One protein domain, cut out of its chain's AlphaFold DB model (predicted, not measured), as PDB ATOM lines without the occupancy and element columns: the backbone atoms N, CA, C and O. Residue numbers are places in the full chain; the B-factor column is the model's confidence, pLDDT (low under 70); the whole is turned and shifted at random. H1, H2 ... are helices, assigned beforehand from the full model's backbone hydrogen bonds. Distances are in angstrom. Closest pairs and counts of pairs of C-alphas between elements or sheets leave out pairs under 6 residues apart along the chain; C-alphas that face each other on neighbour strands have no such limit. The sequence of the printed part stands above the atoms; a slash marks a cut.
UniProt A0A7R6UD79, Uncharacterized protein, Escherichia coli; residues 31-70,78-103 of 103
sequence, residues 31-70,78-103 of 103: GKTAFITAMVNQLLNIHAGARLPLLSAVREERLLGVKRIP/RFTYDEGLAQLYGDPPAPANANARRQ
ATOM      1  N   GLY A  31     -50.802  82.160  28.472       91.44
ATOM      2  CA  GLY A  31     -50.755  81.620  27.109       91.44
ATOM      3  C   GLY A  31     -52.102  81.248  26.476       91.44
ATOM      4  O   GLY A  31     -52.102  80.642  25.411       91.44
ATOM      5  N   LYS A  32     -53.248  81.640  27.054       94.88
ATOM      6  CA  LYS A  32     -54.598  81.315  26.528       94.88
ATOM      7  C   LYS A  32     -54.768  81.596  25.028       94.88
ATOM      8  O   LYS A  32     -55.272  80.754  24.295       94.88
ATOM      9  N   THR A  33     -54.326  82.763  24.559       93.25
ATOM     10  CA  THR A  33     -54.428  83.148  23.141       93.25
ATOM     11  C   THR A  33     -53.566  82.263  22.248       93.25
ATOM     12  O   THR A  33     -54.042  81.784  21.221       93.25
ATOM     13  N   ALA A  34     -52.318  82.008  22.645       92.69
ATOM     14  CA  ALA A  34     -51.424  81.119  21.911       92.69
ATOM     15  C   ALA A  34     -51.993  79.693  21.858       92.69
ATOM     16  O   ALA A  34     -52.010  79.084  20.793       92.69
ATOM     17  N   PHE A  35     -52.552  79.211  22.972       93.75
ATOM     18  CA  PHE A  35     -53.227  77.919  23.052       93.75
ATOM     19  C   PHE A  35     -54.408  77.816  22.079       93.75
ATOM     20  O   PHE A  35     -54.442  76.895  21.267       93.75
ATOM     21  N   ILE A  36     -55.349  78.771  22.106       95.12
ATOM     22  CA  ILE A  36     -56.510  78.762  21.198       95.12
ATOM     23  C   ILE A  36     -56.043  78.833  19.739       95.12
ATOM     24  O   ILE A  36     -56.530  78.069  18.909       95.12
ATOM     25  N   THR A  37     -55.076  79.702  19.430       94.94
ATOM     26  CA  THR A  37     -54.530  79.859  18.070       94.94
ATOM     27  C   THR A  37     -53.936  78.546  17.566       94.94
ATOM     28  O   THR A  37     -54.308  78.078  16.493       94.94
ATOM     29  N   ALA A  38     -53.074  77.907  18.361       93.06
ATOM     30  CA  ALA A  38     -52.450  76.642  17.994       93.06
ATOM     31  C   ALA A  38     -53.481  75.511  17.868       93.06
ATOM     32  O   ALA A  38     -53.447  74.768  16.892       93.06
ATOM     33  N   MET A  39     -54.431  75.407  18.804       94.69
ATOM     34  CA  MET A  39     -55.483  74.387  18.769       94.69
ATOM     35  C   MET A  39     -56.344  74.512  17.508       94.69
ATOM     36  O   MET A  39     -56.567  73.524  16.812       94.69
ATOM     37  N   VAL A  40     -56.795  75.727  17.179       95.06
ATOM     38  CA  VAL A  40     -57.561  75.986  15.953       95.06
ATOM     39  C   VAL A  40     -56.720  75.665  14.715       95.06
ATOM     40  O   VAL A  40     -57.220  74.999  13.811       95.06
ATOM     41  N   ASN A  41     -55.442  76.058  14.691       95.06
ATOM     42  CA  ASN A  41     -54.548  75.781  13.566       95.06
ATOM     43  C   ASN A  41     -54.350  74.272  13.340       95.06
ATOM     44  O   ASN A  41     -54.425  73.813  12.204       95.06
ATOM     45  N   GLN A  42     -54.155  73.483  14.402       94.12
ATOM     46  CA  GLN A  42     -54.018  72.024  14.294       94.12
ATOM     47  C   GLN A  42     -55.293  71.366  13.756       94.12
ATOM     48  O   GLN A  42     -55.223  70.497  12.892       94.12
ATOM     49  N   LEU A  43     -56.466  71.798  14.229       94.94
ATOM     50  CA  LEU A  43     -57.742  71.255  13.762       94.94
ATOM     51  C   LEU A  43     -58.008  71.589  12.287       94.94
ATOM     52  O   LEU A  43     -58.494  70.736  11.550       94.94
ATOM     53  N   LEU A  44     -57.679  72.806  11.842       95.19
ATOM     54  CA  LEU A  44     -57.863  73.214  10.445       95.19
ATOM     55  C   LEU A  44     -56.898  72.515   9.486       95.19
ATOM     56  O   LEU A  44     -57.265  72.249   8.346       95.19
ATOM     57  N   ASN A  45     -55.695  72.178   9.951       94.38
ATOM     58  CA  ASN A  45     -54.661  71.533   9.140       94.38
ATOM     59  C   ASN A  45     -54.603  70.008   9.326       94.38
ATOM     60  O   ASN A  45     -53.591  69.388   8.996       94.38
ATOM     61  N   ILE A  46     -55.683  69.386   9.820       91.44
ATOM     62  CA  ILE A  46     -55.739  67.940  10.098       91.44
ATOM     63  C   ILE A  46     -55.389  67.078   8.872       91.44
ATOM     64  O   ILE A  46     -54.712  66.066   9.001       91.44
ATOM     65  N   HIS A  47     -55.778  67.524   7.674       86.50
ATOM     66  CA  HIS A  47     -55.488  66.848   6.402       86.50
ATOM     67  C   HIS A  47     -54.242  67.393   5.686       86.50
ATOM     68  O   HIS A  47     -53.875  66.889   4.631       86.50
ATOM     69  N   ALA A  48     -53.592  68.418   6.245       87.31
ATOM     70  CA  ALA A  48     -52.430  69.102   5.669       87.31
ATOM     71  C   ALA A  48     -51.138  68.859   6.475       87.31
ATOM     72  O   ALA A  48     -50.158  69.582   6.318       87.31
ATOM     73  N   GLY A  49     -51.128  67.845   7.350       80.81
ATOM     74  CA  GLY A  49     -49.934  67.408   8.082       80.81
ATOM     75  C   GLY A  49     -49.994  67.550   9.604       80.81
ATOM     76  O   GLY A  49     -49.069  67.094  10.277       80.81
ATOM     77  N   ALA A  50     -51.063  68.116  10.179       86.88
ATOM     78  CA  ALA A  50     -51.249  68.100  11.630       86.88
ATOM     79  C   ALA A  50     -51.447  66.662  12.141       86.88
ATOM     80  O   ALA A  50     -52.260  65.900  11.620       86.88
ATOM     81  N   ARG A  51     -50.710  66.283  13.191       85.94
ATOM     82  CA  ARG A  51     -50.775  64.940  13.790       85.94
ATOM     83  C   ARG A  51     -51.388  65.022  15.181       85.94
ATOM     84  O   ARG A  51     -50.745  65.490  16.115       85.94
ATOM     85  N   LEU A  52     -52.615  64.519  15.330       92.56
ATOM     86  CA  LEU A  52     -53.339  64.461  16.608       92.56
ATOM     87  C   LEU A  52     -53.625  63.004  17.031       92.56
ATOM     88  O   LEU A  52     -54.787  62.615  17.135       92.56
ATOM     89  N   PRO A  53     -52.599  62.170  17.303       89.50
ATOM     90  CA  PRO A  53     -52.783  60.737  17.587       89.50
ATOM     91  C   PRO A  53     -53.598  60.460  18.863       89.50
ATOM     92  O   PRO A  53     -54.245  59.418  18.999       89.50
ATOM     93  N   LEU A  54     -53.593  61.409  19.801       93.50
ATOM     94  CA  LEU A  54     -54.371  61.329  21.037       93.50
ATOM     95  C   LEU A  54     -55.844  61.715  20.836       93.50
ATOM     96  O   LEU A  54     -56.681  61.389  21.675       93.50
ATOM     97  N   LEU A  55     -56.190  62.357  19.717       93.25
ATOM     98  CA  LEU A  55     -57.573  62.657  19.379       93.25
ATOM     99  C   LEU A  55     -58.188  61.441  18.683       93.25
ATOM    100  O   LEU A  55     -58.006  61.239  17.485       93.25
ATOM    101  N   SER A  56     -58.943  60.633  19.431       92.94
ATOM    102  CA  SER A  56     -59.494  59.359  18.938       92.94
ATOM    103  C   SER A  56     -60.267  59.484  17.623       92.94
ATOM    104  O   SER A  56     -60.151  58.611  16.777       92.94
ATOM    105  N   ALA A  57     -60.997  60.584  17.401       90.69
ATOM    106  CA  ALA A  57     -61.712  60.805  16.140       90.69
ATOM    107  C   ALA A  57     -60.781  60.922  14.919       90.69
ATOM    108  O   ALA A  57     -61.177  60.539  13.826       90.69
ATOM    109  N   VAL A  58     -59.564  61.435  15.105       92.19
ATOM    110  CA  VAL A  58     -58.537  61.530  14.057       92.19
ATOM    111  C   VAL A  58     -57.841  60.187  13.895       92.19
ATOM    112  O   VAL A  58     -57.726  59.692  12.783       92.19
ATOM    113  N   ARG A  59     -57.429  59.571  15.011       91.12
ATOM    114  CA  ARG A  59     -56.756  58.262  15.015       91.12
ATOM    115  C   ARG A  59     -57.611  57.158  14.385       91.12
ATOM    116  O   ARG A  59     -57.073  56.266  13.751       91.12
ATOM    117  N   GLU A  60     -58.923  57.207  14.590       92.56
ATOM    118  CA  GLU A  60     -59.890  56.249  14.038       92.56
ATOM    119  C   GLU A  60     -60.437  56.686  12.667       92.56
ATOM    120  O   GLU A  60     -61.432  56.126  12.217       92.56
ATOM    121  N   GLU A  61     -59.850  57.713  12.038       88.81
ATOM    122  CA  GLU A  61     -60.234  58.219  10.707       88.81
ATOM    123  C   GLU A  61     -61.720  58.615  10.588       88.81
ATOM    124  O   GLU A  61     -62.325  58.599   9.520       88.81
ATOM    125  N   ARG A  62     -62.342  59.009  11.707       89.62
ATOM    126  CA  ARG A  62     -63.753  59.429  11.761       89.62
ATOM    127  C   ARG A  62     -63.947  60.929  11.554       89.62
ATOM    128  O   ARG A  62     -65.079  61.371  11.354       89.62
ATOM    129  N   LEU A  63     -62.887  61.730  11.667       90.19
ATOM    130  CA  LEU A  63     -62.945  63.176  11.464       90.19
ATOM    131  C   LEU A  63     -62.792  63.510   9.974       90.19
ATOM    132  O   LEU A  63     -61.683  63.522   9.461       90.19
ATOM    133  N   LEU A  64     -63.902  63.835   9.304       90.38
ATOM    134  CA  LEU A  64     -63.920  64.138   7.864       90.38
ATOM    135  C   LEU A  64     -63.376  65.528   7.508       90.38
ATOM    136  O   LEU A  64     -62.946  65.770   6.386       90.38
ATOM    137  N   GLY A  65     -63.460  66.483   8.433       91.19
ATOM    138  CA  GLY A  65     -63.132  67.873   8.146       91.19
ATOM    139  C   GLY A  65     -63.404  68.796   9.316       91.19
ATOM    140  O   GLY A  65     -64.248  68.525  10.172       91.19
ATOM    141  N   VAL A  66     -62.691  69.917   9.325       94.69
ATOM    142  CA  VAL A  66     -62.917  71.023  10.249       94.69
ATOM    143  C   VAL A  66     -62.983  72.304   9.439       94.69
ATOM    144  O   VAL A  66     -62.164  72.537   8.556       94.69
ATOM    145  N   LYS A  67     -63.954  73.155   9.760       94.56
ATOM    146  CA  LYS A  67     -64.065  74.501   9.198       94.56
ATOM    147  C   LYS A  67     -64.377  75.502  10.297       94.56
ATOM    148  O   LYS A  67     -65.119  75.196  11.231       94.56
ATOM    149  N   ARG A  68     -63.852  76.719  10.163       93.56
ATOM    150  CA  ARG A  68     -64.311  77.856  10.967       93.56
ATOM    151  C   ARG A  68     -65.686  78.272  10.459       93.56
ATOM    152  O   ARG A  68     -65.865  78.494   9.265       93.56
ATOM    153  N   ILE A  69     -66.646  78.376  11.370       91.94
ATOM    154  CA  ILE A  69     -67.975  78.917  11.081       91.94
ATOM    155  C   ILE A  69     -68.072  80.359  11.597       91.94
ATOM    156  O   ILE A  69     -67.438  80.675  12.609       91.94
ATOM    157  N   PRO A  70     -68.838  81.242  10.933       86.19
ATOM    158  CA  PRO A  70     -69.096  82.584  11.442       86.19
ATOM    159  C   PRO A  70     -69.742  82.547  12.828       86.19
ATOM    160  O   PRO A  70     -70.593  81.701  13.117       86.19
ATOM    161  N   ARG A  78     -65.072  88.705  18.129       89.81
ATOM    162  CA  ARG A  78     -64.516  87.503  17.504       89.81
ATOM    163  C   ARG A  78     -63.063  87.304  17.933       89.81
ATOM    164  O   ARG A  78     -62.282  88.248  17.998       89.81
ATOM    165  N   PHE A  79     -62.668  86.049  18.131       92.12
ATOM    166  CA  PHE A  79     -61.263  85.704  18.355       92.12
ATOM    167  C   PHE A  79     -60.399  85.994  17.110       92.12
ATOM    168  O   PHE A  79     -60.675  85.476  16.019       92.12
ATOM    169  N   THR A  80     -59.321  86.765  17.284       92.06
ATOM    170  CA  THR A  80     -58.393  87.228  16.235       92.06
ATOM    171  C   THR A  80     -57.377  86.154  15.814       92.06
ATOM    172  O   THR A  80     -56.165  86.342  15.860       92.06
ATOM    173  N   TYR A  81     -57.875  84.989  15.385       94.06
ATOM    174  CA  TYR A  81     -57.034  83.863  14.947       94.06
ATOM    175  C   TYR A  81     -56.049  84.249  13.841       94.06
ATOM    176  O   TYR A  81     -54.884  83.878  13.915       94.06
ATOM    177  N   ASP A  82     -56.516  84.983  12.829       93.44
ATOM    178  CA  ASP A  82     -55.730  85.288  11.632       93.44
ATOM    179  C   ASP A  82     -54.541  86.210  11.970       93.44
ATOM    180  O   ASP A  82     -53.416  85.960  11.544       93.44
ATOM    181  N   GLU A  83     -54.748  87.194  12.851       92.75
ATOM    182  CA  GLU A  83     -53.675  88.036  13.398       92.75
ATOM    183  C   GLU A  83     -52.715  87.244  14.293       92.75
ATOM    184  O   GLU A  83     -51.499  87.418  14.220       92.75
ATOM    185  N   GLY A  84     -53.254  86.365  15.147       92.44
ATOM    186  CA  GLY A  84     -52.450  85.505  16.011       92.44
ATOM    187  C   GLY A  84     -51.537  84.581  15.207       92.44
ATOM    188  O   GLY A  84     -50.372  84.414  15.559       92.44
ATOM    189  N   LEU A  85     -52.048  84.029  14.106       93.62
ATOM    190  CA  LEU A  85     -51.286  83.199  13.181       93.62
ATOM    191  C   LEU A  85     -50.210  84.019  12.458       93.62
ATOM    192  O   LEU A  85     -49.059  83.595  12.412       93.62
ATOM    193  N   ALA A  86     -50.556  85.211  11.963       93.38
ATOM    194  CA  ALA A  86     -49.610  86.101  11.292       93.38
ATOM    195  C   ALA A  86     -48.428  86.490  12.192       93.38
ATOM    196  O   ALA A  86     -47.296  86.536  11.730       93.38
ATOM    197  N   GLN A  87     -48.663  86.717  13.487       91.88
ATOM    198  CA  GLN A  87     -47.587  87.012  14.441       91.88
ATOM    199  C   GLN A  87     -46.661  85.815  14.671       91.88
ATOM    200  O   GLN A  87     -45.450  85.998  14.766       91.88
ATOM    201  N   LEU A  88     -47.211  84.597  14.717       89.94
ATOM    202  CA  LEU A  88     -46.417  83.376  14.879       89.94
ATOM    203  C   LEU A  88     -45.509  83.097  13.673       89.94
ATOM    204  O   LEU A  88     -44.421  82.563  13.860       89.94
ATOM    205  N   TYR A  89     -45.948  83.463  12.467       91.00
ATOM    206  CA  TYR A  89     -45.170  83.338  11.228       91.00
ATOM    207  C   TYR A  89     -44.439  84.629  10.820       91.00
ATOM    208  O   TYR A  89     -43.873  84.687   9.731       91.00
ATOM    209  N   GLY A  90     -44.473  85.667  11.659       90.69
ATOM    210  CA  GLY A  90     -43.790  86.932  11.400       90.69
ATOM    211  C   GLY A  90     -42.268  86.819  11.516       90.69
ATOM    212  O   GLY A  90     -41.745  85.817  12.003       90.69
ATOM    213  N   ASP A  91     -41.570  87.880  11.110       91.44
ATOM    214  CA  ASP A  91     -40.115  88.008  11.238       91.44
ATOM    215  C   ASP A  91     -39.743  89.320  11.975       91.44
ATOM    216  O   ASP A  91     -39.989  90.404  11.441       91.44
ATOM    217  N   PRO A  92     -39.215  89.268  13.217       90.00
ATOM    218  CA  PRO A  92     -39.062  88.064  14.033       90.00
ATOM    219  C   PRO A  92     -40.430  87.518  14.495       90.00
ATOM    220  O   PRO A  92     -41.385  88.289  14.654       90.00
ATOM    221  N   PRO A  93     -40.543  86.208  14.775       90.19
ATOM    222  CA  PRO A  93     -41.793  85.620  15.239       90.19
ATOM    223  C   PRO A  93     -42.174  86.165  16.617       90.19
ATOM    224  O   PRO A  93     -41.340  86.301  17.516       90.19
ATOM    225  N   ALA A  94     -43.463  86.443  16.806       88.62
ATOM    226  CA  ALA A  94     -44.012  86.991  18.039       88.62
ATOM    227  C   ALA A  94     -45.149  86.110  18.596       88.62
ATOM    228  O   ALA A  94     -45.880  85.468  17.840       88.62
ATOM    229  N   PRO A  95     -45.357  86.075  19.928       80.94
ATOM    230  CA  PRO A  95     -46.476  85.342  20.511       80.94
ATOM    231  C   PRO A  95     -47.816  85.914  20.040       80.94
ATOM    232  O   PRO A  95     -47.981  87.133  20.023       80.94
ATOM    233  N   ALA A  96     -48.796  85.044  19.774       78.94
ATOM    234  CA  ALA A  96     -50.142  85.455  19.385       78.94
ATOM    235  C   ALA A  96     -50.731  86.508  20.350       78.94
ATOM    236  O   ALA A  96     -50.780  86.315  21.571       78.94
ATOM    237  N   ASN A  97     -51.204  87.603  19.762       72.12
ATOM    238  CA  ASN A  97     -51.635  88.850  20.383       72.12
ATOM    239  C   ASN A  97     -50.535  89.652  21.119       72.12
ATOM    240  O   ASN A  97     -50.752  90.190  22.207       72.12
ATOM    241  N   ALA A  98     -49.337  89.753  20.536       61.34
ATOM    242  CA  ALA A  98     -48.270  90.622  21.043       61.34
ATOM    243  C   ALA A  98     -48.660  92.114  21.042       61.34
ATOM    244  O   ALA A  98     -48.202  92.865  21.902       61.34
ATOM    245  N   ASN A  99     -49.536  92.530  20.120       59.28
ATOM    246  CA  ASN A  99     -49.895  93.936  19.908       59.28
ATOM    247  C   ASN A  99     -50.946  94.475  20.891       59.28
ATOM    248  O   ASN A  99     -50.843  95.640  21.267       59.28
ATOM    249  N   ALA A 100     -51.868  93.654  21.419       58.62
ATOM    250  CA  ALA A 100     -52.771  94.095  22.499       58.62
ATOM    251  C   ALA A 100     -52.050  94.383  23.829       58.62
ATOM    252  O   ALA A 100     -52.684  94.743  24.811       58.62
ATOM    253  N   ARG A 101     -50.725  94.197  23.887       55.50
ATOM    254  CA  ARG A 101     -49.886  94.555  25.038       55.50
ATOM    255  C   ARG A 101     -49.423  96.014  25.014       55.50
ATOM    256  O   ARG A 101     -48.803  96.438  25.981       55.50
ATOM    257  N   ARG A 102     -49.612  96.730  23.898       49.69
ATOM    258  CA  ARG A 102     -49.119  98.106  23.694       49.69
ATOM    259  C   ARG A 102     -50.208  99.179  23.823       49.69
ATOM    260  O   ARG A 102     -49.906 100.340  23.570       49.69
ATOM    261  N   GLN A 103     -51.434  98.796  24.180       40.38
ATOM    262  CA  GLN A 103     -52.544  99.706  24.479       40.38
ATOM    263  C   GLN A 103     -52.869  99.652  25.966       40.38
ATOM    264  O   GLN A 103     -52.770  98.538  26.531       40.38
TER     265      GLN A 103
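AT A GLANCE: This is residues 31 to 70 and 78 to 103 of the 103 residues of an uncharacterized protein of Escherichia coli (UniProt A0A7R6UD79). This domain has little regular structure: the longest helix, H1, has H3 packed crosswise on it, while the one short turn of H2 lies away from both, among loops toward one end of the long axis, with the tail to residue 103 at the other end. The 66 printed residues hold three named helices, H1, H2, H3 in chain order, and no named strand; the class is all helix, with 25 residues in named elements. The whole is loose, radius of gyration of the C-alphas 13.8 A, spanning 45 by 27 by 18 A.

HOW THE PARTS SIT: Start at H1, residues 32 to 44. H3, residues 81 to 88, touches it, closest at the C-alphas of Thr 37 and Tyr 81, 5.7 A apart, and is about perpendicular at 76 degrees. H2, residues 56 to 59, is apart from H1 and H3. In H1 and H3 every O i to N i+4 pair is within hydrogen-bond range; H2 is too short for one.

IN THESE COORDINATES: Find C-alpha 32 at (-54.598, 81.315, 26.528); H1 runs 18.3 A to C-alpha 44. H3 runs 10.6 A, ending at C-alpha 88 at (-46.417, 83.376, 14.879).

THE WHOLE: Glu 60 and Gln 103 have the C-alphas farthest apart, 45.3 A. Residues 71 to 77 are not printed, a 9.1 A gap between C-alphas 70 and 78, in the link across the cut from H2 to H3. The H1 to H2 link is long. Residues 98 to 103 have pLDDT under 70.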